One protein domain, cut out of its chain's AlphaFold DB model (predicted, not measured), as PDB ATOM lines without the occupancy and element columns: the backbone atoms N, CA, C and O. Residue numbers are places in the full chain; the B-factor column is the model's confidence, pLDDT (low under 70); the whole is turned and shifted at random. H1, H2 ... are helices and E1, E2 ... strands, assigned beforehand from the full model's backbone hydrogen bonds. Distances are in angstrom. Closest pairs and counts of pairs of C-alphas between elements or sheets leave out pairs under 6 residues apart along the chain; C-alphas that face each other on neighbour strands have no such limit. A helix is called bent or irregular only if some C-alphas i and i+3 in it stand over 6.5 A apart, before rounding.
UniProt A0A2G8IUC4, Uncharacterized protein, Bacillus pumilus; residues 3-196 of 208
ATOM      1  N   ARG A   3     110.144 134.216 141.443       64.69
ATOM      2  CA  ARG A   3     111.179 135.156 141.928       64.69
ATOM      3  C   ARG A   3     112.604 134.724 141.557       64.69
ATOM      4  O   ARG A   3     113.546 135.246 142.133       64.69
ATOM      5  N   GLY A   4     112.756 133.737 140.676       67.81
ATOM      6  CA  GLY A   4     114.067 133.249 140.272       67.81
ATOM      7  C   GLY A   4     114.128 133.022 138.775       67.81
ATOM      8  O   GLY A   4     113.163 132.559 138.165       67.81
ATOM      9  N   GLU A   5     115.273 133.343 138.211       77.31
ATOM     10  CA  GLU A   5     115.706 132.971 136.880       77.31
ATOM     11  C   GLU A   5     116.811 131.924 136.960       77.31
ATOM     12  O   GLU A   5     117.533 131.797 137.950       77.31
ATOM     13  N   THR A   6     116.933 131.153 135.892       83.50
ATOM     14  CA  THR A   6     117.978 130.152 135.740       83.50
ATOM     15  C   THR A   6     118.365 130.006 134.277       83.50
ATOM     16  O   THR A   6     117.667 130.499 133.388       83.50
ATOM     17  N   MET A   7     119.471 129.310 134.041       90.06
ATOM     18  CA  MET A   7     120.037 129.037 132.729       90.06
ATOM     19  C   MET A   7     120.707 127.664 132.703       90.06
ATOM     20  O   MET A   7     121.050 127.134 133.761       90.06
ATOM     21  N   ASN A   8     120.926 127.110 131.507       90.56
ATOM     22  CA  ASN A   8     121.884 126.017 131.361       90.56
ATOM     23  C   ASN A   8     123.282 126.540 131.707       90.56
ATOM     24  O   ASN A   8     123.703 127.561 131.152       90.56
ATOM     25  N   SER A   9     123.996 125.864 132.609       88.31
ATOM     26  CA  SER A   9     125.307 126.338 133.068       88.31
ATOM     27  C   SER A   9     126.428 125.932 132.119       88.31
ATOM     28  O   SER A   9     126.915 124.802 132.145       88.31
ATOM     29  N   PHE A  10     126.909 126.904 131.344       94.81
ATOM     30  CA  PHE A  10     128.155 126.773 130.589       94.81
ATOM     31  C   PHE A  10     129.337 126.418 131.499       94.81
ATOM     32  O   PHE A  10     130.122 125.530 131.179       94.81
ATOM     33  N   ILE A  11     129.443 127.075 132.661       93.38
ATOM     34  CA  ILE A  11     130.569 126.908 133.590       93.38
ATOM     35  C   ILE A  11     130.649 125.471 134.112       93.38
ATOM     36  O   ILE A  11     131.749 124.930 134.225       93.38
ATOM     37  N   THR A  12     129.505 124.848 134.420       92.94
ATOM     38  CA  THR A  12     129.465 123.459 134.902       92.94
ATOM     39  C   THR A  12     130.066 122.514 133.865       92.94
ATOM     40  O   THR A  12     130.953 121.729 134.207       92.94
ATOM     41  N   THR A  13     129.626 122.609 132.609       95.06
ATOM     42  CA  THR A  13     130.107 121.736 131.530       95.06
ATOM     43  C   THR A  13     131.551 122.046 131.157       95.06
ATOM     44  O   THR A  13     132.360 121.130 131.082       95.06
ATOM     45  N   PHE A  14     131.912 123.323 131.004       96.50
ATOM     46  CA  PHE A  14     133.273 123.733 130.650       96.50
ATOM     47  C   PHE A  14     134.304 123.255 131.680       96.50
ATOM     48  O   PHE A  14     135.291 122.620 131.321       96.50
ATOM     49  N   ASN A  15     134.057 123.492 132.973       95.19
ATOM     50  CA  ASN A  15     134.968 123.047 134.029       95.19
ATOM     51  C   ASN A  15     135.085 121.521 134.069       95.19
ATOM     52  O   ASN A  15     136.176 120.996 134.272       95.19
ATOM     53  N   HIS A  16     133.970 120.814 133.879       94.38
ATOM     54  CA  HIS A  16     133.975 119.356 133.829       94.38
ATOM     55  C   HIS A  16     134.806 118.832 132.658       94.38
ATOM     56  O   HIS A  16     135.631 117.949 132.862       94.38
ATOM     57  N   SER A  17     134.662 119.417 131.468       95.88
ATOM     58  CA  SER A  17     135.447 119.049 130.289       95.88
ATOM     59  C   SER A  17     136.938 119.326 130.465       95.88
ATOM     60  O   SER A  17     137.741 118.470 130.112       95.88
ATOM     61  N   ILE A  18     137.324 120.449 131.084       95.69
ATOM     62  CA  ILE A  18     138.729 120.703 131.439       95.69
ATOM     63  C   ILE A  18     139.252 119.589 132.352       95.69
ATOM     64  O   ILE A  18     140.241 118.954 132.019       95.69
ATOM     65  N   LEU A  19     138.570 119.293 133.465       93.25
ATOM     66  CA  LEU A  19     139.033 118.294 134.443       93.25
ATOM     67  C   LEU A  19     138.999 116.846 133.929       93.25
ATOM     68  O   LEU A  19     139.659 115.986 134.505       93.25
ATOM     69  N   LYS A  20     138.203 116.561 132.894       92.94
ATOM     70  CA  LYS A  20     138.090 115.238 132.258       92.94
ATOM     71  C   LYS A  20     138.953 115.069 131.014       92.94
ATOM     72  O   LYS A  20     138.976 113.971 130.467       92.94
ATOM     73  N   SER A  21     139.628 116.128 130.582       92.69
ATOM     74  CA  SER A  21     140.580 116.062 129.480       92.69
ATOM     75  C   SER A  21     141.732 115.114 129.810       92.69
ATOM     76  O   SER A  21     141.987 114.842 130.987       92.69
ATOM     77  N   SER A  22     142.437 114.630 128.789       90.25
ATOM     78  CA  SER A  22     143.533 113.649 128.898       90.25
ATOM     79  C   SER A  22     144.817 114.231 129.515       90.25
ATOM     80  O   SER A  22     145.905 114.089 128.966       90.25
ATOM     81  N   TYR A  23     144.688 114.918 130.649       89.56
ATOM     82  CA  TYR A  23     145.761 115.503 131.439       89.56
ATOM     83  C   TYR A  23     145.850 114.759 132.771       89.56
ATOM     84  O   TYR A  23     144.869 114.605 133.503       89.56
ATOM     85  N   SER A  24     147.053 114.313 133.107       87.81
ATOM     86  CA  SER A  24     147.391 113.809 134.432       87.81
ATOM     87  C   SER A  24     147.376 114.928 135.478       87.81
ATOM     88  O   SER A  24     147.485 116.117 135.167       87.81
ATOM     89  N   VAL A  25     147.294 114.543 136.754       88.75
ATOM     90  CA  VAL A  25     147.394 115.486 137.882       88.75
ATOM     91  C   VAL A  25     148.698 116.288 137.809       88.75
ATOM     92  O   VAL A  25     148.677 117.507 137.954       88.75
ATOM     93  N   GLU A  26     149.813 115.630 137.486       91.00
ATOM     94  CA  GLU A  26     151.119 116.279 137.333       91.00
ATOM     95  C   GLU A  26     151.132 117.319 136.203       91.00
ATOM     96  O   GLU A  26     151.808 118.343 136.303       91.00
ATOM     97  N   GLU A  27     150.403 117.081 135.110       92.00
ATOM     98  CA  GLU A  27     150.287 118.039 134.007       92.00
ATOM     99  C   GLU A  27     149.468 119.269 134.399       92.00
ATOM    100  O   GLU A  27     149.879 120.386 134.079       92.00
ATOM    101  N   PHE A  28     148.382 119.097 135.160       92.81
ATOM    102  CA  PHE A  28     147.653 120.226 135.747       92.81
ATOM    103  C   PHE A  28     148.527 121.030 136.716       92.81
ATOM    104  O   PHE A  28     148.571 122.260 136.636       92.81
ATOM    105  N   GLU A  29     149.281 120.362 137.588       91.88
ATOM    106  CA  GLU A  29     150.165 121.032 138.544       91.88
ATOM    107  C   GLU A  29     151.294 121.809 137.854       91.88
ATOM    108  O   GLU A  29     151.590 122.937 138.257       91.88
ATOM    109  N   LYS A  30     151.873 121.279 136.763       92.50
ATOM    110  CA  LYS A  30     152.901 121.970 135.953       92.50
ATOM    111  C   LYS A  30     152.419 123.305 135.390       92.50
ATOM    112  O   LYS A  30     153.210 124.236 135.261       92.50
ATOM    113  N   ILE A  31     151.130 123.414 135.075       91.94
ATOM    114  CA  ILE A  31     150.507 124.657 134.590       91.94
ATOM    115  C   ILE A  31     149.893 125.483 135.736       91.94
ATOM    116  O   ILE A  31     149.233 126.500 135.516       91.94
ATOM    117  N   GLY A  32     150.127 125.056 136.980       91.06
ATOM    118  CA  GLY A  32     149.695 125.717 138.202       91.06
ATOM    119  C   GLY A  32     148.223 125.504 138.551       91.06
ATOM    120  O   GLY A  32     147.718 126.230 139.409       91.06
ATOM    121  N   ILE A  33     147.520 124.573 137.906       92.44
ATOM    122  CA  ILE A  33     146.135 124.226 138.227       92.44
ATOM    123  C   ILE A  33     146.122 123.183 139.344       92.44
ATOM    124  O   ILE A  33     146.679 122.101 139.214       92.44
ATOM    125  N   LEU A  34     145.447 123.513 140.442       91.56
ATOM    126  CA  LEU A  34     145.219 122.605 141.563       91.56
ATOM    127  C   LEU A  34     143.815 122.012 141.437       91.56
ATOM    128  O   LEU A  34     142.839 122.761 141.529       91.56
ATOM    129  N   ILE A  35     143.716 120.697 141.230       86.75
ATOM    130  CA  ILE A  35     142.446 119.996 140.963       86.75
ATOM    131  C   ILE A  35     141.452 120.053 142.135       86.75
ATOM    132  O   ILE A  35     140.246 120.102 141.909       86.75
ATOM    133  N   ASP A  36     141.951 120.136 143.370       86.44
ATOM    134  CA  ASP A  36     141.123 120.228 144.582       86.44
ATOM    135  C   ASP A  36     140.542 121.633 144.802       86.44
ATOM    136  O   ASP A  36     139.648 121.842 145.625       86.44
ATOM    137  N   ASN A  37     141.038 122.622 144.056       88.06
ATOM    138  CA  ASN A  37     140.571 123.995 144.130       88.06
ATOM    139  C   ASN A  37     139.572 124.297 143.016       88.06
ATOM    140  O   ASN A  37     139.672 123.825 141.888       88.06
ATOM    141  N   SER A  38     138.637 125.202 143.306       89.62
ATOM    142  CA  SER A  38     137.677 125.669 142.307       89.62
ATOM    143  C   SER A  38     138.383 126.232 141.067       89.62
ATOM    144  O   SER A  38     139.158 127.189 141.169       89.62
ATOM    145  N   LEU A  39     138.087 125.665 139.892       92.38
ATOM    146  CA  LEU A  39     138.658 126.113 138.618       92.38
ATOM    147  C   LEU A  39     138.352 127.580 138.306       92.38
ATOM    148  O   LEU A  39     139.193 128.255 137.721       92.38
ATOM    149  N   THR A  40     137.207 128.108 138.748       91.56
ATOM    150  CA  THR A  40     136.823 129.512 138.508       91.56
ATOM    151  C   THR A  40     137.832 130.506 139.087       91.56
ATOM    152  O   THR A  40     138.065 131.561 138.504       91.56
ATOM    153  N   LYS A  41     138.509 130.155 140.189       93.56
ATOM    154  CA  LYS A  41     139.582 130.967 140.792       93.56
ATOM    155  C   LYS A  41     140.917 130.852 140.050       93.56
ATOM    156  O   LYS A  41     141.870 131.545 140.387       93.56
ATOM    157  N   GLN A  42     141.003 129.952 139.074       94.75
ATOM    158  CA  GLN A  42     142.231 129.575 138.379       94.75
ATOM    159  C   GLN A  42     142.172 129.870 136.870       94.75
ATOM    160  O   GLN A  42     143.112 129.548 136.149       94.75
ATOM    161  N   TYR A  43     141.121 130.541 136.383       94.56
ATOM    162  CA  TYR A  43     140.937 130.852 134.959       94.56
ATOM    163  C   TYR A  43     142.067 131.668 134.341       94.56
ATOM    164  O   TYR A  43     142.421 131.418 133.195       94.56
ATOM    165  N   ALA A  44     142.701 132.571 135.096       94.62
ATOM    166  CA  ALA A  44     143.877 133.286 134.603       94.62
ATOM    167  C   ALA A  44     144.984 132.317 134.145       94.62
ATOM    168  O   ALA A  44     145.581 132.525 133.095       94.62
ATOM    169  N   LYS A  45     145.192 131.214 134.879       94.62
ATOM    170  CA  LYS A  45     146.188 130.186 134.545       94.62
ATOM    171  C   LYS A  45     145.774 129.369 133.319       94.62
ATOM    172  O   LYS A  45     146.605 129.137 132.448       94.62
ATOM    173  N   LEU A  46     144.491 129.001 133.216       93.50
ATOM    174  CA  LEU A  46     143.950 128.323 132.027       93.50
ATOM    175  C   LEU A  46     144.113 129.179 130.765       93.50
ATOM    176  O   LEU A  46     144.526 128.676 129.727       93.50
ATOM    177  N   ILE A  47     143.831 130.482 130.862       93.94
ATOM    178  CA  ILE A  47     144.010 131.429 129.757       93.94
ATOM    179  C   ILE A  47     145.491 131.534 129.380       93.94
ATOM    180  O   ILE A  47     145.819 131.439 128.202       93.94
ATOM    181  N   SER A  48     146.394 131.674 130.357       94.56
ATOM    182  CA  SER A  48     147.840 131.735 130.095       94.56
ATOM    183  C   SER A  48     148.400 130.463 129.454       94.56
ATOM    184  O   SER A  48     149.349 130.547 128.679       94.56
ATOM    185  N   HIS A  49     147.835 129.294 129.763       91.62
ATOM    186  CA  HIS A  49     148.265 128.021 129.184       91.62
ATOM    187  C   HIS A  49     147.687 127.747 127.780       91.62
ATOM    188  O   HIS A  49     148.203 126.875 127.074       91.62
ATOM    189  N   ASP A  50     146.692 128.536 127.362       94.06
ATOM    190  CA  ASP A  50     145.794 128.274 126.236       94.06
ATOM    191  C   ASP A  50     144.917 127.035 126.474       94.06
ATOM    192  O   ASP A  50     145.276 125.900 126.158       94.06
ATOM    193  N   PHE A  51     143.727 127.267 127.035       93.31
ATOM    194  CA  PHE A  51     142.757 126.215 127.341       93.31
ATOM    195  C   PHE A  51     142.224 125.480 126.098       93.31
ATOM    196  O   PHE A  51     141.546 124.465 126.233       93.31
ATOM    197  N   ASN A  52     142.526 125.945 124.883       94.00
ATOM    198  CA  ASN A  52     142.163 125.219 123.666       94.00
ATOM    199  C   ASN A  52     143.010 123.953 123.455       94.00
ATOM    200  O   ASN A  52     142.739 123.200 122.532       94.00
ATOM    201  N   LYS A  53     144.031 123.706 124.290       93.31
ATOM    202  CA  LYS A  53     144.875 122.496 124.240       93.31
ATOM    203  C   LYS A  53     144.316 121.297 125.004       93.31
ATOM    204  O   LYS A  53     144.908 120.221 124.957       93.31
ATOM    205  N   PHE A  54     143.238 121.485 125.754       94.81
ATOM    206  CA  PHE A  54     142.532 120.396 126.419       94.81
ATOM    207  C   PHE A  54     141.689 119.666 125.372       94.81
ATOM    208  O   PHE A  54     140.846 120.301 124.749       94.81
ATOM    209  N   ASP A  55     141.924 118.372 125.149       94.88
ATOM    210  CA  ASP A  55     141.328 117.563 124.068       94.88
ATOM    211  C   ASP A  55     139.796 117.677 124.004       94.88
ATOM    212  O   ASP A  55     139.243 118.032 122.964       94.88
ATOM    213  N   LEU A  56     139.106 117.538 125.143       96.25
ATOM    214  CA  LEU A  56     137.643 117.669 125.190       96.25
ATOM    215  C   LEU A  56     137.129 119.073 124.823       96.25
ATOM    216  O   LEU A  56     135.965 119.210 124.439       96.25
ATOM    217  N   ILE A  57     137.965 120.107 124.957       96.69
ATOM    218  CA  ILE A  57     137.659 121.474 124.517       96.69
ATOM    219  C   ILE A  57     138.055 121.672 123.054       96.69
ATOM    220  O   ILE A  57     137.260 122.204 122.285       96.69
ATOM    221  N   ALA A  58     139.263 121.249 122.677       95.81
ATOM    222  CA  ALA A  58     139.852 121.417 121.354       95.81
ATOM    223  C   ALA A  58     138.941 120.847 120.263       95.81
ATOM    224  O   ALA A  58     138.622 121.533 119.292       95.81
ATOM    225  N   ASP A  59     138.454 119.628 120.484       96.00
ATOM    226  CA  ASP A  59     137.628 118.890 119.532       96.00
ATOM    227  C   ASP A  59     136.236 119.509 119.324       96.00
ATOM    228  O   ASP A  59     135.547 119.170 118.365       96.00
ATOM    229  N   ARG A  60     135.794 120.383 120.242       97.00
ATOM    230  CA  ARG A  60     134.423 120.930 120.319       97.00
ATOM    231  C   ARG A  60     134.412 122.444 120.553       97.00
ATOM    232  O   ARG A  60     133.498 123.002 121.171       97.00
ATOM    233  N   ILE A  61     135.480 123.124 120.136       96.50
ATOM    234  CA  ILE A  61     135.712 124.523 120.505       96.50
ATOM    235  C   ILE A  61     134.631 125.452 119.946       96.50
ATOM    236  O   ILE A  61     134.226 126.405 120.612       96.50
ATOM    237  N   GLU A  62     134.119 125.171 118.749       97.62
ATOM    238  CA  GLU A  62     133.081 125.988 118.122       97.62
ATOM    239  C   GLU A  62     131.726 125.819 118.822       97.62
ATOM    240  O   GLU A  62     131.013 126.800 119.047       97.62
ATOM    241  N   GLU A  63     131.398 124.615 119.283       97.81
ATOM    242  CA  GLU A  63     130.205 124.346 120.077       97.81
ATOM    243  C   GLU A  63     130.280 125.001 121.459       97.81
ATOM    244  O   GLU A  63     129.286 125.568 121.929       97.81
ATOM    245  N   PHE A  64     131.454 124.987 122.097       97.81
ATOM    246  CA  PHE A  64     131.680 125.713 123.346       97.81
ATOM    247  C   PHE A  64     131.584 127.226 123.149       97.81
ATOM    248  O   PHE A  64     130.919 127.893 123.941       97.81
ATOM    249  N   LYS A  65     132.178 127.789 122.089       97.12
ATOM    250  CA  LYS A  65     132.040 129.221 121.759       97.12
ATOM    251  C   LYS A  65     130.582 129.604 121.516       97.12
ATOM    252  O   LYS A  65     130.129 130.643 122.007       97.12
ATOM    253  N   LYS A  66     129.830 128.758 120.804       97.25
ATOM    254  CA  LYS A  66     128.393 128.948 120.587       97.25
ATOM    255  C   LYS A  66     127.640 128.944 121.919       97.25
ATOM    256  O   LYS A  66     126.871 129.869 122.182       97.25
ATOM    257  N   PHE A  67     127.944 128.002 122.810       97.25
ATOM    258  CA  PHE A  67     127.266 127.914 124.102       97.25
ATOM    259  C   PHE A  67     127.629 129.073 125.042       97.25
ATOM    260  O   PHE A  67     126.756 129.652 125.693       97.25
ATOM    261  N   ALA A  68     128.894 129.496 125.051       95.88
ATOM    262  CA  ALA A  68     129.341 130.683 125.773       95.88
ATOM    263  C   ALA A  68     128.580 131.933 125.300       95.88
ATOM    264  O   ALA A  68     128.052 132.686 126.118       95.88
ATOM    265  N   THR A  69     128.432 132.104 123.981       95.56
ATOM    266  CA  THR A  69     127.662 133.208 123.381       95.56
ATOM    267  C   THR A  69     126.197 133.173 123.821       95.56
ATOM    268  O   THR A  69     125.607 134.200 124.141       95.56
ATOM    269  N   PHE A  70     125.619 131.977 123.895       95.19
ATOM    270  CA  PHE A  70     124.227 131.755 124.272       95.19
ATOM    271  C   PHE A  70     123.941 131.811 125.772       95.19
ATOM    272  O   PHE A  70     122.772 131.880 126.163       95.19
ATOM    273  N   THR A  71     124.975 131.837 126.619       90.00
ATOM    274  CA  THR A  71     124.826 131.793 128.081       90.00
ATOM    275  C   THR A  71     123.916 132.913 128.589       90.00
ATOM    276  O   THR A  71     123.013 132.649 129.382       90.00
ATOM    277  N   HIS A  72     124.080 134.131 128.063       88.75
ATOM    278  CA  HIS A  72     123.299 135.314 128.444       88.75
ATOM    279  C   HIS A  72     122.242 135.723 127.404       88.75
ATOM    280  O   HIS A  72     121.830 136.881 127.351       88.75
ATOM    281  N   CYS A  73     121.768 134.785 126.579       92.56
ATOM    282  CA  CYS A  73     120.680 135.039 125.635       92.56
ATOM    283  C   CYS A  73     119.306 134.741 126.250       92.56
ATOM    284  O   CYS A  73     119.148 133.821 127.053       92.56
ATOM    285  N   ILE A  74     118.270 135.454 125.790       92.69
ATOM    286  CA  ILE A  74     116.883 135.273 126.260       92.69
ATOM    287  C   ILE A  74     116.376 133.828 126.105       92.69
ATOM    288  O   ILE A  74     115.587 133.353 126.918       92.69
ATOM    289  N   GLY A  75     116.882 133.100 125.103       94.69
ATOM    290  CA  GLY A  75     116.570 131.690 124.878       94.69
ATOM    291  C   GLY A  75     117.080 130.744 125.972       94.69
ATOM    292  O   GLY A  75     116.488 129.680 126.154       94.69
ATOM    293  N   ASN A  76     118.110 131.131 126.733       94.50
ATOM    294  CA  ASN A  76     118.659 130.337 127.838       94.50
ATOM    295  C   ASN A  76     118.012 130.684 129.188       94.50
ATOM    296  O   ASN A  76     117.903 129.823 130.058       94.50
ATOM    297  N   PHE A  77     117.540 131.922 129.360       90.12
ATOM    298  CA  PHE A  77     116.860 132.336 130.584       90.12
ATOM    299  C   PHE A  77     115.479 131.694 130.706       90.12
ATOM    300  O   PHE A  77     114.613 131.872 129.840       90.12
ATOM    301  N   THR A  78     115.239 131.015 131.824       83.44
ATOM    302  CA  THR A  78     113.901 130.560 132.202       83.44
ATOM    303  C   THR A  78     113.528 131.031 133.593       83.44
ATOM    304  O   THR A  78     114.353 131.154 134.492       83.44
ATOM    305  N   VAL A  79     112.242 131.306 133.737       82.69
ATOM    306  CA  VAL A  79     111.605 131.777 134.949       82.69
ATOM    307  C   VAL A  79     111.162 130.571 135.777       82.69
ATOM    308  O   VAL A  79     110.461 129.697 135.271       82.69
ATOM    309  N   LEU A  80     111.541 130.533 137.054       82.62
ATOM    310  CA  LEU A  80     111.208 129.450 137.975       82.62
ATOM    311  C   LEU A  80     110.412 129.928 139.199       82.62
ATOM    312  O   LEU A  80     110.592 131.052 139.695       82.62
ATOM    313  N   PRO A  81     109.557 129.052 139.761       80.06
ATOM    314  CA  PRO A  81     109.066 129.225 141.118       80.06
ATOM    315  C   PRO A  81     110.238 129.309 142.106       80.06
ATOM    316  O   PRO A  81     111.189 128.535 142.030       80.06
ATOM    317  N   HIS A  82     110.156 130.227 143.072       80.12
ATOM    318  CA  HIS A  82     111.231 130.471 144.045       80.12
ATOM    319  C   HIS A  82     111.707 129.198 144.770       80.12
ATOM    320  O   HIS A  82     112.903 128.999 144.981       80.12
ATOM    321  N   TRP A  83     110.758 128.340 145.150       78.19
ATOM    322  CA  TRP A  83     111.032 127.099 145.870       78.19
ATOM    323  C   TRP A  83     111.819 126.089 145.025       78.19
ATOM    324  O   TRP A  83     112.615 125.354 145.588       78.19
ATOM    325  N   MET A  84     111.667 126.102 143.696       78.38
ATOM    326  CA  MET A  84     112.473 125.267 142.796       78.38
ATOM    327  C   MET A  84     113.844 125.849 142.520       78.38
ATOM    328  O   MET A  84     114.778 125.100 142.268       78.38
ATOM    329  N   ASN A  85     113.973 127.178 142.527       78.88
ATOM    330  CA  ASN A  85     115.267 127.809 142.293       78.88
ATOM    331  C   ASN A  85     116.241 127.541 143.455       78.88
ATOM    332  O   ASN A  85     117.446 127.405 143.256       78.88
ATOM    333  N   SER A  86     115.710 127.424 144.675       78.50
ATOM    334  CA  SER A  86     116.489 127.111 145.875       78.50
ATOM    335  C   SER A  86     116.889 125.630 145.885       78.50
ATOM    336  O   SER A  86     116.030 124.759 145.897       78.50
ATOM    337  N   GLY A  87     118.192 125.330 145.887       77.38
ATOM    338  CA  GLY A  87     118.700 123.947 145.926       77.38
ATOM    339  C   GLY A  87     118.757 123.233 144.571       77.38
ATOM    340  O   GLY A  87     119.207 122.091 144.508       77.38
ATOM    341  N   ARG A  88     118.381 123.912 143.478       85.44
ATOM    342  CA  ARG A  88     118.328 123.341 142.125       85.44
ATOM    343  C   ARG A  88     119.642 122.721 141.660       85.44
ATOM    344  O   ARG A  88     119.661 121.603 141.156       85.44
ATOM    345  N   TYR A  89     120.741 123.438 141.889       86.44
ATOM    346  CA  TYR A  89     122.082 123.006 141.497       86.44
ATOM    347  C   TYR A  89     122.432 121.605 142.023       86.44
ATOM    348  O   TYR A  89     123.050 120.819 141.313       86.44
ATOM    349  N   LEU A  90     121.991 121.257 143.239       84.81
ATOM    350  CA  LEU A  90     122.317 119.972 143.860       84.81
ATOM    351  C   LEU A  90     121.682 118.780 143.135       84.81
ATOM    352  O   LEU A  90     122.290 117.715 143.100       84.81
ATOM    353  N   PHE A  91     120.486 118.949 142.559       86.00
ATOM    354  CA  PHE A  91     119.772 117.852 141.903       86.00
ATOM    355  C   PHE A  91     119.899 117.862 140.379       86.00
ATOM    356  O   PHE A  91     119.757 116.807 139.772       86.00
ATOM    357  N   SER A  92     120.140 119.024 139.761       88.56
ATOM    358  CA  SER A  92     120.202 119.131 138.301       88.56
ATOM    359  C   SER A  92     121.521 119.619 137.750       88.56
ATOM    360  O   SER A  92     121.687 119.549 136.543       88.56
ATOM    361  N   GLN A  93     122.448 120.130 138.569       90.06
ATOM    362  CA  GLN A  93     123.728 120.681 138.092       90.06
ATOM    363  C   GLN A  93     123.569 121.767 137.016       90.06
ATOM    364  O   GLN A  93     124.476 122.014 136.222       90.06
ATOM    365  N   ASP A  94     122.402 122.414 136.998       88.31
ATOM    366  CA  ASP A  94     121.983 123.365 135.972       88.31
ATOM    367  C   ASP A  94     121.795 122.785 134.569       88.31
ATOM    368  O   ASP A  94     121.761 123.535 133.597       88.31
ATOM    369  N   TYR A  95     121.577 121.476 134.453       92.69
ATOM    370  CA  TYR A  95     121.044 120.879 133.237       92.69
ATOM    371  C   TYR A  95     119.525 121.061 133.186       92.69
ATOM    372  O   TYR A  95     118.771 120.724 134.112       92.69
ATOM    373  N   TRP A  96     119.072 121.683 132.100       91.44
ATOM    374  CA  TRP A  96     117.687 122.098 131.969       91.44
ATOM    375  C   TRP A  96     116.715 120.955 131.707       91.44
ATOM    376  O   TRP A  96     115.606 121.008 132.220       91.44
ATOM    377  N   ASP A  97     117.111 119.907 130.993       94.50
ATOM    378  CA  ASP A  97     116.280 118.712 130.816       94.50
ATOM    379  C   ASP A  97     115.950 118.030 132.155       94.50
ATOM    380  O   ASP A  97     114.792 117.697 132.383       94.50
ATOM    381  N   ILE A  98     116.903 117.929 133.087       94.38
ATOM    382  CA  ILE A  98     116.660 117.405 134.443       94.38
ATOM    383  C   ILE A  98     115.683 118.299 135.214       94.38
ATOM    384  O   ILE A  98     114.739 117.823 135.841       94.38
ATOM    385  N   THR A  99     115.879 119.619 135.153       92.19
ATOM    386  CA  THR A  99     114.966 120.563 135.821       92.19
ATOM    387  C   THR A  99     113.561 120.504 135.210       92.19
ATOM    388  O   THR A  99     112.564 120.536 135.933       92.19
ATOM    389  N   MET A 100     113.476 120.395 133.883       93.62
ATOM    390  CA  MET A 100     112.231 120.243 133.135       93.62
ATOM    391  C   MET A 100     111.528 118.932 133.465       93.62
ATOM    392  O   MET A 100     110.309 118.936 133.587       93.62
ATOM    393  N   TYR A 101     112.271 117.845 133.670       95.12
ATOM    394  CA  TYR A 101     111.715 116.567 134.101       95.12
ATOM    395  C   TYR A 101     111.028 116.689 135.466       95.12
ATOM    396  O   TYR A 101     109.859 116.339 135.597       95.12
ATOM    397  N   SER A 102     111.674 117.323 136.451       91.94
ATOM    398  CA  SER A 102     111.037 117.580 137.752       91.94
ATOM    399  C   SER A 102     109.805 118.493 137.653       91.94
ATOM    400  O   SER A 102     108.829 118.311 138.378       91.94
ATOM    401  N   LEU A 103     109.823 119.487 136.755       92.44
ATOM    402  CA  LEU A 103     108.654 120.335 136.479       92.44
ATOM    403  C   LEU A 103     107.514 119.537 135.833       92.44
ATOM    404  O   LEU A 103     106.352 119.760 136.171       92.44
ATOM    405  N   PHE A 104     107.843 118.628 134.916       95.31
ATOM    406  CA  PHE A 104     106.891 117.739 134.264       95.31
ATOM    407  C   PHE A 104     106.201 116.843 135.291       95.31
ATOM    408  O   PHE A 104     104.977 116.882 135.380       95.31
ATOM    409  N   GLU A 105     106.960 116.140 136.136       94.50
ATOM    410  CA  GLU A 105     106.403 115.284 137.195       94.50
ATOM    411  C   GLU A 105     105.481 116.056 138.151       94.50
ATOM    412  O   GLU A 105     104.464 115.533 138.604       94.50
ATOM    413  N   PHE A 106     105.795 117.324 138.429       92.75
ATOM    414  CA  PHE A 106     104.972 118.168 139.290       92.75
ATOM    415  C   PHE A 106     103.698 118.685 138.600       92.75
ATOM    416  O   PHE A 106     102.620 118.686 139.196       92.75
ATOM    417  N   PHE A 107     103.796 119.169 137.357       94.12
ATOM    418  CA  PHE A 107     102.684 119.834 136.667       94.12
ATOM    419  C   PHE A 107     101.780 118.899 135.866       94.12
ATOM    420  O   PHE A 107     100.639 119.284 135.584       94.12
ATOM    421  N   GLN A 108     102.261 117.716 135.481       94.88
ATOM    422  CA  GLN A 108     101.496 116.753 134.687       94.88
ATOM    423  C   GLN A 108     100.245 116.262 135.440       94.88
ATOM    424  O   GLN A 108      99.152 116.445 134.895       94.88
ATOM    425  N   PRO A 109     100.315 115.841 136.721       95.81
ATOM    426  CA  PRO A 109      99.126 115.444 137.485       95.81
ATOM    427  C   PRO A 109      98.123 116.585 137.713       95.81
ATOM    428  O   PRO A 109      96.948 116.351 137.980       95.81
ATOM    429  N   LEU A 110      98.581 117.838 137.608       95.62
ATOM    430  CA  LEU A 110      97.763 119.044 137.765       95.62
ATOM    431  C   LEU A 110      97.118 119.508 136.448       95.62
ATOM    432  O   LEU A 110      96.439 120.536 136.430       95.62
ATOM    433  N   GLY A 111      97.382 118.830 135.325       95.56
ATOM    434  CA  GLY A 111      96.912 119.243 133.998       95.56
ATOM    435  C   GLY A 111      97.462 120.603 133.543       95.56
ATOM    436  O   GLY A 111      96.873 121.268 132.687       95.56
ATOM    437  N   CYS A 112      98.570 121.058 134.137       95.25
ATOM    438  CA  CYS A 112      99.143 122.385 133.899       95.25
ATOM    439  C   CYS A 112     100.375 122.358 132.985       95.25
ATOM    440  O   CYS A 112     100.829 123.420 132.558       95.25
ATOM    441  N   TRP A 113     100.906 121.172 132.672       96.00
ATOM    442  CA  TRP A 113     102.182 121.017 131.972       96.00
ATOM    443  C   TRP A 113     102.234 121.715 130.607       96.00
ATOM    444  O   TRP A 113     103.067 122.593 130.400       96.00
ATOM    445  N   LYS A 114     101.304 121.409 129.696       97.31
ATOM    446  CA  LYS A 114     101.295 122.015 128.350       97.31
ATOM    447  C   LYS A 114     101.161 123.538 128.399       97.31
ATOM    448  O   LYS A 114     101.918 124.244 127.741       97.31
ATOM    449  N   LYS A 115     100.291 124.055 129.277       96.06
ATOM    450  CA  LYS A 115     100.138 125.505 129.507       96.06
ATOM    451  C   LYS A 115     101.432 126.141 130.010       96.06
ATOM    452  O   LYS A 115     101.753 127.262 129.626       96.06
ATOM    453  N   PHE A 116     102.171 125.447 130.877       94.19
ATOM    454  CA  PHE A 116     103.477 125.899 131.346       94.19
ATOM    455  C   PHE A 116     104.490 125.947 130.193       94.19
ATOM    456  O   PHE A 116     105.148 126.972 130.008       94.19
ATOM    457  N   VAL A 117     104.560 124.892 129.378       95.88
ATOM    458  CA  VAL A 117     105.440 124.835 128.201       95.88
ATOM    459  C   VAL A 117     105.136 125.969 127.220       95.88
ATOM    460  O   VAL A 117     106.049 126.693 126.824       95.88
ATOM    461  N   GLU A 118     103.864 126.180 126.881       95.75
ATOM    462  CA  GLU A 118     103.428 127.248 125.975       95.75
ATOM    463  C   GLU A 118     103.753 128.634 126.522       95.75
ATOM    464  O   GLU A 118     104.297 129.472 125.802       95.75
ATOM    465  N   ARG A 119     103.458 128.871 127.807       93.12
ATOM    466  CA  ARG A 119     103.647 130.179 128.444       93.12
ATOM    467  C   ARG A 119     105.103 130.641 128.413       93.12
ATOM    468  O   ARG A 119     105.340 131.845 128.328       93.12
ATOM    469  N   TYR A 120     106.051 129.710 128.506       92.69
ATOM    470  CA  TYR A 120     107.486 130.002 128.581       92.69
ATOM    471  C   TYR A 120     108.275 129.590 127.333       92.69
ATOM    472  O   TYR A 120     109.511 129.643 127.353       92.69
ATOM    473  N   PHE A 121     107.576 129.231 126.251       95.56
ATOM    474  CA  PHE A 121     108.156 128.842 124.966       95.56
ATOM    475  C   PHE A 121     109.160 127.680 125.083       95.56
ATOM    476  O   PHE A 121     110.276 127.747 124.573       95.56
ATOM    477  N   LEU A 122     108.799 126.638 125.834       95.94
ATOM    478  CA  LEU A 122     109.682 125.516 126.177       95.94
ATOM    479  C   LEU A 122     109.569 124.315 125.224       95.94
ATOM    480  O   LEU A 122     110.182 123.284 125.484       95.94
ATOM    481  N   GLN A 123     108.839 124.449 124.117       97.56
ATOM    482  CA  GLN A 123     108.665 123.416 123.093       97.56
ATOM    483  C   GLN A 123     110.001 122.799 122.630       97.56
ATOM    484  O   GLN A 123     110.067 121.575 122.548       97.56
ATOM    485  N   PRO A 124     111.108 123.559 122.460       97.44
ATOM    486  CA  PRO A 124     112.405 122.981 122.101       97.44
ATOM    487  C   PRO A 124     112.942 121.921 123.079       97.44
ATOM    488  O   PRO A 124     113.840 121.163 122.724       97.44
ATOM    489  N   TYR A 125     112.421 121.850 124.306       97.12
ATOM    490  CA  TYR A 125     112.855 120.918 125.352       97.12
ATOM    491  C   TYR A 125     111.917 119.718 125.548       97.12
ATOM    492  O   TYR A 125     112.190 118.871 126.400       97.12
ATOM    493  N   VAL A 126     110.827 119.627 124.785       97.75
ATOM    494  CA  VAL A 126     109.834 118.549 124.887       97.75
ATOM    495  C   VAL A 126     109.566 117.919 123.526       97.75
ATOM    496  O   VAL A 126     109.744 118.560 122.493       97.75
ATOM    497  N   ASN A 127     109.158 116.657 123.508       97.88
ATOM    498  CA  ASN A 127     108.770 115.960 122.289       97.88
ATOM    499  C   ASN A 127     107.339 116.338 121.889       97.88
ATOM    500  O   ASN A 127     106.498 116.599 122.745       97.88
ATOM    501  N   ASN A 128     107.045 116.338 120.590       97.25
ATOM    502  CA  ASN A 128     105.686 116.500 120.075       97.25
ATOM    503  C   ASN A 128     104.908 115.171 120.143       97.25
ATOM    504  O   ASN A 128     104.538 114.597 119.120       97.25
ATOM    505  N   ASP A 129     104.746 114.635 121.351       97.44
ATOM    506  CA  ASP A 129     103.897 113.476 121.642       97.44
ATOM    507  C   ASP A 129     102.621 113.902 122.388       97.44
ATOM    508  O   ASP A 129     102.343 115.090 122.552       97.44
ATOM    509  N   GLU A 130     101.789 112.951 122.813       96.38
ATOM    510  CA  GLU A 130     100.535 113.281 123.496       96.38
ATOM    511  C   GLU A 130     100.764 114.019 124.823       96.38
ATOM    512  O   GLU A 130      99.999 114.922 125.153       96.38
ATOM    513  N   GLU A 131     101.839 113.717 125.549       95.88
ATOM    514  CA  GLU A 131     102.092 114.245 126.897       95.88
ATOM    515  C   GLU A 131     103.077 115.422 126.916       95.88
ATOM    516  O   GLU A 131     103.279 116.050 127.955       95.88
ATOM    517  N   TRP A 132     103.671 115.751 125.770       97.88
ATOM    518  CA  TRP A 132     104.823 116.642 125.652       97.88
ATOM    519  C   TRP A 132     105.964 116.217 126.575       97.88
ATOM    520  O   TRP A 132     106.418 116.995 127.421       97.88
ATOM    521  N   THR A 133     106.397 114.961 126.443       97.56
ATOM    522  CA  THR A 133     107.443 114.394 127.303       97.56
ATOM    523  C   THR A 133     108.749 115.177 127.194       97.56
ATOM    524  O   THR A 133     109.129 115.661 126.126       97.56
ATOM    525  N   VAL A 134     109.455 115.328 128.315       98.00
ATOM    526  CA  VAL A 134     110.734 116.052 128.352       98.00
ATOM    527  C   VAL A 134     111.800 115.266 127.601       98.00
ATOM    528  O   VAL A 134     111.935 114.057 127.776       98.00
ATOM    529  N   SER A 135     112.575 115.965 126.774       97.38
ATOM    530  CA  SER A 135     113.605 115.357 125.938       97.38
ATOM    531  C   SER A 135     115.000 115.528 126.540       97.38
ATOM    532  O   SER A 135     115.474 116.651 126.748       97.38
ATOM    533  N   GLU A 136     115.694 114.413 126.760       97.19
ATOM    534  CA  GLU A 136     117.054 114.386 127.307       97.19
ATOM    535  C   GLU A 136     118.071 115.095 126.395       97.19
ATOM    536  O   GLU A 136     117.970 115.084 125.157       97.19
ATOM    537  N   PHE A 137     119.101 115.683 127.000       96.69
ATOM    538  CA  PHE A 137     120.254 116.212 126.280       96.69
ATOM    539  C   PHE A 137     121.126 115.105 125.685       96.69
ATOM    540  O   PHE A 137     121.571 115.232 124.550       96.69
ATOM    541  N   TRP A 138     121.276 113.978 126.369       96.31
ATOM    542  CA  TRP A 138     121.877 112.765 125.818       96.31
ATOM    543  C   TRP A 138     121.102 111.544 126.284       96.31
ATOM    544  O   TRP A 138     120.376 111.599 127.277       96.31
ATOM    545  N   LYS A 139     121.224 110.445 125.546       94.94
ATOM    546  CA  LYS A 139     120.482 109.224 125.867       94.94
ATOM    547  C   LYS A 139     120.823 108.726 127.275       94.94
ATOM    548  O   LYS A 139     121.981 108.435 127.563       94.94
ATOM    549  N   GLY A 140     119.801 108.549 128.111       94.44
ATOM    550  CA  GLY A 140     119.953 108.018 129.465       94.44
ATOM    551  C   GLY A 140     120.412 109.047 130.498       94.44
ATOM    552  O   GLY A 140     120.756 108.657 131.612       94.44
ATOM    553  N   HIS A 141     120.402 110.343 130.174       95.31
ATOM    554  CA  HIS A 141     120.716 111.396 131.135       95.31
ATOM    555  C   HIS A 141     119.814 111.348 132.384       95.31
ATOM    556  O   HIS A 141     120.302 111.491 133.507       95.31
ATOM    557  N   PHE A 142     118.520 111.048 132.236       95.50
ATOM    558  CA  PHE A 142     117.590 110.909 133.362       95.50
ATOM    559  C   PHE A 142     117.944 109.750 134.295       95.50
ATOM    560  O   PHE A 142     117.636 109.810 135.484       95.50
ATOM    561  N   ALA A 143     118.650 108.722 133.813       92.56
ATOM    562  CA  ALA A 143     119.118 107.635 134.672       92.56
ATOM    563  C   ALA A 143     120.167 108.103 135.701       92.56
ATOM    564  O   ALA A 143     120.380 107.426 136.703       92.56
ATOM    565  N   GLY A 144     120.799 109.264 135.482       87.56
ATOM    566  CA  GLY A 144     121.716 109.896 136.432       87.56
ATOM    567  C   GLY A 144     121.027 110.672 137.561       87.56
ATOM    568  O   GLY A 144     121.710 111.127 138.482       87.56
ATOM    569  N   ILE A 145     119.697 110.843 137.529       90.31
ATOM    570  CA  ILE A 145     118.957 111.564 138.575       90.31
ATOM    571  C   ILE A 145     119.165 110.874 139.928       90.31
ATOM    572  O   ILE A 145     119.013 109.665 140.074       90.31
ATOM    573  N   GLY A 146     119.534 111.663 140.940       85.81
ATOM    574  CA  GLY A 146     119.885 111.165 142.274       85.81
ATOM    575  C   GLY A 146     121.364 110.794 142.442       85.81
ATOM    576  O   GLY A 146     121.815 110.643 143.575       85.81
ATOM    577  N   ASN A 147     122.148 110.733 141.359       87.62
ATOM    578  CA  ASN A 147     123.594 110.552 141.413       87.62
ATOM    579  C   ASN A 147     124.330 111.772 140.845       87.62
ATOM    580  O   ASN A 147     124.566 111.897 139.646       87.62
ATOM    581  N   TYR A 148     124.783 112.646 141.744       80.81
ATOM    582  CA  TYR A 148     125.479 113.894 141.417       80.81
ATOM    583  C   TYR A 148     126.677 113.730 140.460       80.81
ATOM    584  O   TYR A 148     126.978 114.642 139.683       80.81
ATOM    585  N   ASN A 149     127.356 112.577 140.498       81.50
ATOM    586  CA  ASN A 149     128.519 112.293 139.657       81.50
ATOM    587  C   ASN A 149     128.143 111.860 138.232       81.50
ATOM    588  O   ASN A 149     128.993 111.942 137.350       81.50
ATOM    589  N   GLN A 150     126.896 111.440 138.003       87.00
ATOM    590  CA  GLN A 150     126.379 110.962 136.712       87.00
ATOM    591  C   GLN A 150     125.534 112.006 135.965       87.00
ATOM    592  O   GLN A 150     125.153 111.774 134.827       87.00
ATOM    593  N   LEU A 151     125.283 113.174 136.567       92.12
ATOM    594  CA  LEU A 151     124.540 114.282 135.942       92.12
ATOM    595  C   LEU A 151     125.361 115.109 134.941       92.12
ATOM    596  O   LEU A 151     124.851 116.050 134.350       92.12
ATOM    597  N   LYS A 152     126.659 114.836 134.800       93.81
ATOM    598  CA  LYS A 152     127.521 115.488 133.803       93.81
ATOM    599  C   LYS A 152     127.871 114.472 132.715       93.81
ATOM    600  O   LYS A 152     127.901 113.287 133.041       93.81
ATOM    601  N   PRO A 153     128.207 114.893 131.485       95.19
ATOM    602  CA  PRO A 153     128.660 113.974 130.446       95.19
ATOM    603  C   PRO A 153     129.813 113.078 130.921       95.19
ATOM    604  O   PRO A 153     130.826 113.573 131.412       95.19
ATOM    605  N   GLN A 154     129.674 111.764 130.802       93.94
ATOM    606  CA  GLN A 154     130.674 110.788 131.252       93.94
ATOM    607  C   GLN A 154     131.669 110.410 130.157       93.94
ATOM    608  O   GLN A 154     132.732 109.864 130.451       93.94
ATOM    609  N   ASN A 155     131.328 110.693 128.905       94.50
ATOM    610  CA  ASN A 155     132.139 110.383 127.741       94.50
ATOM    611  C   ASN A 155     131.957 111.447 126.648       94.50
ATOM    612  O   ASN A 155     131.105 112.335 126.723       94.50
ATOM    613  N   GLU A 156     132.787 111.333 125.621       95.56
ATOM    614  CA  GLU A 156     132.817 112.225 124.469       95.56
ATOM    615  C   GLU A 156     131.508 112.301 123.679       95.56
ATOM    616  O   GLU A 156     131.168 113.371 123.172       95.56
ATOM    617  N   GLN A 157     130.781 111.186 123.567       96.50
ATOM    618  CA  GLN A 157     129.512 111.142 122.847       96.50
ATOM    619  C   GLN A 157     128.451 111.954 123.594       96.50
ATOM    620  O   GLN A 157     127.810 112.815 122.998       96.50
ATOM    621  N   GLU A 158     128.308 111.735 124.903       96.88
ATOM    622  CA  GLU A 158     127.373 112.487 125.745       96.88
ATOM    623  C   GLU A 158     127.682 113.988 125.732       96.88
ATOM    624  O   GLU A 158     126.767 114.809 125.670       96.88
ATOM    625  N   LEU A 159     128.969 114.359 125.733       97.44
ATOM    626  CA  LEU A 159     129.388 115.758 125.655       97.44
ATOM    627  C   LEU A 159     128.998 116.384 124.311       97.44
ATOM    628  O   LEU A 159     128.457 117.491 124.291       97.44
ATOM    629  N   SER A 160     129.240 115.680 123.201       97.38
ATOM    630  CA  SER A 160     128.830 116.133 121.867       97.38
ATOM    631  C   SER A 160     127.311 116.277 121.754       97.38
ATOM    632  O   SER A 160     126.828 117.306 121.284       97.38
ATOM    633  N   GLU A 161     126.548 115.281 122.218       97.31
ATOM    634  CA  GLU A 161     125.080 115.317 122.211       97.31
ATOM    635  C   GLU A 161     124.548 116.491 123.044       97.31
ATOM    636  O   GLU A 161     123.684 117.242 122.578       97.31
ATOM    637  N   TYR A 162     125.111 116.699 124.240       97.50
ATOM    638  CA  TYR A 162     124.767 117.828 125.099       97.50
ATOM    639  C   TYR A 162     125.018 119.165 124.405       97.50
ATOM    640  O   TYR A 162     124.094 119.971 124.285       97.50
ATOM    641  N   LEU A 163     126.248 119.409 123.940       97.94
ATOM    642  CA  LEU A 163     126.637 120.684 123.336       97.94
ATOM    643  C   LEU A 163     125.836 120.987 122.069       97.94
ATOM    644  O   LEU A 163     125.439 122.134 121.848       97.94
ATOM    645  N   HIS A 164     125.554 119.969 121.259       97.25
ATOM    646  CA  HIS A 164     124.705 120.112 120.086       97.25
ATOM    647  C   HIS A 164     123.283 120.539 120.482       97.25
ATOM    648  O   HIS A 164     122.802 121.593 120.052       97.25
ATOM    649  N   LYS A 165     122.619 119.772 121.359       97.19
ATOM    650  CA  LYS A 165     121.222 120.032 121.726       97.19
ATOM    651  C   LYS A 165     121.046 121.301 122.552       97.19
ATOM    652  O   LYS A 165     120.086 122.030 122.317       97.19
ATOM    653  N   VAL A 166     121.929 121.601 123.506       96.88
ATOM    654  CA  VAL A 166     121.804 122.812 124.338       96.88
ATOM    655  C   VAL A 166     121.873 124.069 123.472       96.88
ATOM    656  O   VAL A 166     121.016 124.946 123.590       96.88
ATOM    657  N   ASN A 167     122.808 124.110 122.519       97.69
ATOM    658  CA  ASN A 167     122.929 125.213 121.576       97.69
ATOM    659  C   ASN A 167     121.695 125.334 120.680       97.69
ATOM    660  O   ASN A 167     121.132 126.421 120.548       97.69
ATOM    661  N   LEU A 168     121.254 124.220 120.092       97.06
ATOM    662  CA  LEU A 168     120.104 124.183 119.192       97.06
ATOM    663  C   LEU A 168     118.817 124.657 119.882       97.06
ATOM    664  O   LEU A 168     118.091 125.497 119.350       97.06
ATOM    665  N   ARG A 169     118.564 124.171 121.101       96.81
ATOM    666  CA  ARG A 169     117.356 124.488 121.872       96.81
ATOM    667  C   ARG A 169     117.339 125.932 122.363       96.81
ATOM    668  O   ARG A 169     116.291 126.576 122.290       96.81
ATOM    669  N   ILE A 170     118.476 126.458 122.831       97.25
ATOM    670  CA  ILE A 170     118.583 127.871 123.225       97.25
ATOM    671  C   ILE A 170     118.326 128.778 122.018       97.25
ATOM    672  O   ILE A 170     117.565 129.742 122.129       97.25
ATOM    673  N   GLU A 171     118.930 128.468 120.869       96.38
ATOM    674  CA  GLU A 171     118.778 129.262 119.652       96.38
ATOM    675  C   GLU A 171     117.330 129.273 119.151       96.38
ATOM    676  O   GLU A 171     116.775 130.348 118.912       96.38
ATOM    677  N   GLU A 172     116.700 128.099 119.032       96.81
ATOM    678  CA  GLU A 172     115.314 127.980 118.569       96.81
ATOM    679  C   GLU A 172     114.362 128.759 119.478       96.81
ATOM    680  O   GLU A 172     113.578 129.594 119.014       96.81
ATOM    681  N   ARG A 173     114.484 128.541 120.792       96.50
ATOM    682  CA  ARG A 173     113.671 129.235 121.788       96.50
ATOM    683  C   ARG A 173     113.877 130.745 121.721       96.50
ATOM    684  O   ARG A 173     112.906 131.497 121.735       96.50
ATOM    685  N   GLY A 174     115.129 131.194 121.634       96.12
ATOM    686  CA  GLY A 174     115.472 132.611 121.547       96.12
ATOM    687  C   GLY A 174     114.856 133.280 120.321       96.12
ATOM    688  O   GLY A 174     114.183 134.301 120.458       96.12
ATOM    689  N   LYS A 175     115.007 132.673 119.138       96.25
ATOM    690  CA  LYS A 175     114.419 133.174 117.884       96.25
ATOM    691  C   LYS A 175     112.899 133.286 117.972       96.25
ATOM    692  O   LYS A 175     112.334 134.291 117.541       96.25
ATOM    693  N   TRP A 176     112.235 132.297 118.569       97.00
ATOM    694  CA  TRP A 176     110.786 132.338 118.740       97.00
ATOM    695  C   TRP A 176     110.320 133.426 119.716       97.00
ATOM    696  O   TRP A 176     109.364 134.142 119.419       97.00
ATOM    697  N   ILE A 177     111.010 133.598 120.848       96.19
ATOM    698  CA  ILE A 177     110.706 134.670 121.808       96.19
ATOM    699  C   ILE A 177     110.818 136.038 121.131       96.19
ATOM    700  O   ILE A 177     109.903 136.852 121.241       96.19
ATOM    701  N   ILE A 178     111.903 136.279 120.388       96.25
ATOM    702  CA  ILE A 178     112.099 137.540 119.665       96.25
ATOM    703  C   ILE A 178     110.989 137.758 118.633       96.25
ATOM    704  O   ILE A 178     110.411 138.843 118.600       96.25
ATOM    705  N   LYS A 179     110.618 136.729 117.860       97.00
ATOM    706  CA  LYS A 179     109.489 136.804 116.919       97.00
ATOM    707  C   LYS A 179     108.210 137.266 117.618       97.00
ATOM    708  O   LYS A 179     107.573 138.208 117.155       97.00
ATOM    709  N   LYS A 180     107.858 136.636 118.743       96.50
ATOM    710  CA  LYS A 180     106.641 136.954 119.504       96.50
ATOM    711  C   LYS A 180     106.658 138.374 120.060       96.50
ATOM    712  O   LYS A 180     105.673 139.087 119.909       96.50
ATOM    713  N   ILE A 181     107.790 138.815 120.604       95.50
ATOM    714  CA  ILE A 181     107.964 140.196 121.073       95.50
ATOM    715  C   ILE A 181     107.785 141.190 119.918       95.50
ATOM    716  O   ILE A 181     107.088 142.192 120.072       95.50
ATOM    717  N   CYS A 182     108.376 140.923 118.749       97.19
ATOM    718  CA  CYS A 182     108.217 141.796 117.588       97.19
ATOM    719  C   CYS A 182     106.767 141.852 117.094       97.19
ATOM    720  O   CYS A 182     106.293 142.928 116.735       97.19
ATOM    721  N   GLU A 183     106.056 140.722 117.099       96.62
ATOM    722  CA  GLU A 183     104.635 140.659 116.749       96.62
ATOM    723  C   GLU A 183     103.766 141.481 117.709       96.62
ATOM    724  O   GLU A 183     102.957 142.296 117.261       96.62
ATOM    725  N   GLU A 184     103.962 141.309 119.019       96.75
ATOM    726  CA  GLU A 184     103.190 141.985 120.068       96.75
ATOM    727  C   GLU A 184     103.431 143.499 120.092       96.75
ATOM    728  O   GLU A 184     102.490 144.284 120.226       96.75
ATOM    729  N   LEU A 185     104.686 143.922 119.921       97.56
ATOM    730  CA  LEU A 185     105.083 145.330 119.965       97.56
ATOM    731  C   LEU A 185     104.995 146.040 118.605       97.56
ATOM    732  O   LEU A 185     105.342 147.215 118.509       97.56
ATOM    733  N   LYS A 186     104.524 145.351 117.558       97.12
ATOM    734  CA  LYS A 186     104.434 145.868 116.179       97.12
ATOM    735  C   LYS A 186     105.786 146.340 115.608       97.12
ATOM    736  O   LYS A 186     105.884 147.374 114.944       97.12
ATOM    737  N   LEU A 187     106.846 145.577 115.877       96.81
ATOM    738  CA  LEU A 187     108.233 145.858 115.484       96.81
ATOM    739  C   LEU A 187     108.683 145.059 114.245       96.81
ATOM    740  O   LEU A 187     109.874 144.846 114.040       96.81
ATOM    741  N   GLN A 188     107.753 144.620 113.393       96.75
ATOM    742  CA  GLN A 188     108.052 143.804 112.204       96.75
ATOM    743  C   GLN A 188     108.828 144.556 111.105       96.75
ATOM    744  O   GLN A 188     109.173 143.967 110.089       96.75
ATOM    745  N   HIS A 189     109.093 145.853 111.287       96.12
ATOM    746  CA  HIS A 189     109.877 146.674 110.361       96.12
ATOM    747  C   HIS A 189     111.395 146.461 110.494       96.12
ATOM    748  O   HIS A 189     112.150 146.948 109.654       96.12
ATOM    749  N   PHE A 190     111.865 145.786 111.548       95.94
ATOM    750  CA  PHE A 190     113.281 145.452 111.678       95.94
ATOM    751  C   PHE A 190     113.692 144.381 110.665       95.94
ATOM    752  O   PHE A 190     113.024 143.362 110.531       95.94
ATOM    753  N   THR A 191     114.844 144.563 110.019       94.44
ATOM    754  CA  THR A 191     115.345 143.655 108.970       94.44
ATOM    755  C   THR A 191     115.548 142.221 109.458       94.44
ATOM    756  O   THR A 191     115.247 141.281 108.734       94.44
ATOM    757  N   PHE A 192     115.985 142.021 110.706       93.50
ATOM    758  CA  PHE A 192     116.155 140.671 111.261       93.50
ATOM    759  C   PHE A 192     114.824 139.910 111.398       93.50
ATOM    760  O   PHE A 192     114.824 138.686 111.507       93.50
ATOM    761  N   TYR A 193     113.679 140.605 111.416       96.31
ATOM    762  CA  TYR A 193     112.373 139.958 111.512       96.31
ATOM    763  C   TYR A 193     112.036 139.160 110.245       96.31
ATOM    764  O   TYR A 193     111.315 138.165 110.328       96.31
ATOM    765  N   ASP A 194     112.599 139.529 109.091       94.50
ATOM    766  CA  ASP A 194     112.395 138.791 107.842       94.50
ATOM    767  C   ASP A 194     112.868 137.335 107.940       94.50
ATOM    768  O   ASP A 194     112.246 136.450 107.356       94.50
ATOM    769  N   GLU A 195     113.902 137.067 108.745       93.56
ATOM    770  CA  GLU A 195     114.397 135.713 109.032       93.56
ATOM    771  C   GLU A 195     113.476 134.919 109.977       93.56
ATOM    772  O   GLU A 195     113.597 133.697 110.111       93.56
ATOM    773  N   LEU A 196     112.568 135.607 110.673       95.38
ATOM    774  CA  LEU A 196     111.704 135.034 111.700       95.38
ATOM    775  C   LEU A 196     110.253 134.876 111.242       95.38
ATOM    776  O   LEU A 196     109.555 134.037 111.804       95.38
TER     777      LEU A 196
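This is residues 3 to 196 of the 208 residues of an uncharacterized protein of Bacillus pumilus (UniProt A0A2G8IUC4). One long helix, H11, runs beside a smaller pair, H5 and H1, with H5 packed on its residues 163 to 171; H3 and H2 extend this side to one end of the longest axis. The short helices H7 to H10 form a second group, with residues 122 to 126 between H8 and H11; past the far part of H11 the chain folds back into H12. The printed part has 194 residues with twelve named helices and two short strands, in the order E1, H1 to H5, E2, H6 to H12; E1 and E2 make a two-stranded antiparallel sheet. The class is mostly helix, and the whole is compact, with a radius of gyration of the C-alphas of 18.5 A and spans of 56 by 43 by 31 A.

E1, residues 3 to 6, and E2, residues 78 to 81, are antiparallel at 139 degrees; N 6 and O 78 are within hydrogen-bond range at 2.9 A, N 80 and O 4 at 2.8 A. H6, residues 82 to 85, and H7, residues 88 to 92, meet only through their link. H8, residues 96 to 107, only just touches H7, with 3 pairs of C-alphas within 8 A, the closest Ser 92 and Ile 98 at 5.5 A. H8 and H9, residues 113 to 119, touch only at the corner, and only just, with 3 pairs; the closest C-alphas are Phe 107 and Trp 113, 4.9 A. H10, residues 141 to 144, is close to H8 but not clearly touching, C-alphas Phe 142 and Ile 98 being closest at 6.7 A. H11, residues 156 to 184, touches H5, residues 61 to 70, closest at C-alphas Asn 167 and Phe 67, 5.7 A, with a shallow tilt of 33 degrees, only just short of steep, the same way. H1, residues 10 to 20, only just touches H5, with 3 pairs, the closest C-alphas Phe 10 and Ala 68 at 6.3 A. H1 touches H4, residues 55 to 58, closest at C-alphas Ser 17 and Leu 56, 5.7 A. H3, residues 39 to 49, is close to H1 but not clearly touching, closest at C-alphas Leu 39 and Asn 15, 6.6 A. H2, residues 25 to 30, touches no helix. H12, residues 191 to 195, is close to H11 but not clearly touching, closest at C-alphas Tyr 193 and Lys 179, 6.9 A. Every O i to N i+4 pair is within hydrogen-bond range in H1, H2, H5, H7, H8, H9 and H11, against 5 of 7 in H3 and 0 of 1 in H12, where 2 of 2 O i to N i+3 pairs are; H4, H6 and H10 are too short for an i+4 pair.

E1 begins at C-alpha 3, (111.179, 135.156, 141.928). H11 measures 42.2 A, from C-alpha 156 at (132.817, 112.225, 124.469) to C-alpha 184 at (103.190, 141.985, 120.068). H8 measures 15.9 A, H1 15.3 A, H5 14.1 A and H3 13.6 A; H3 is irregular, with C-alphas 41 and 44 7.9 A apart.

The C-alphas farthest apart are those of Glu 26 and Lys 186, 59.2 A. The printed part has no cut; the links H9 to H10 and H10 to H11 are long. Mean pLDDT of the printed part is 92.9, and residues 3 to 4 are under 70.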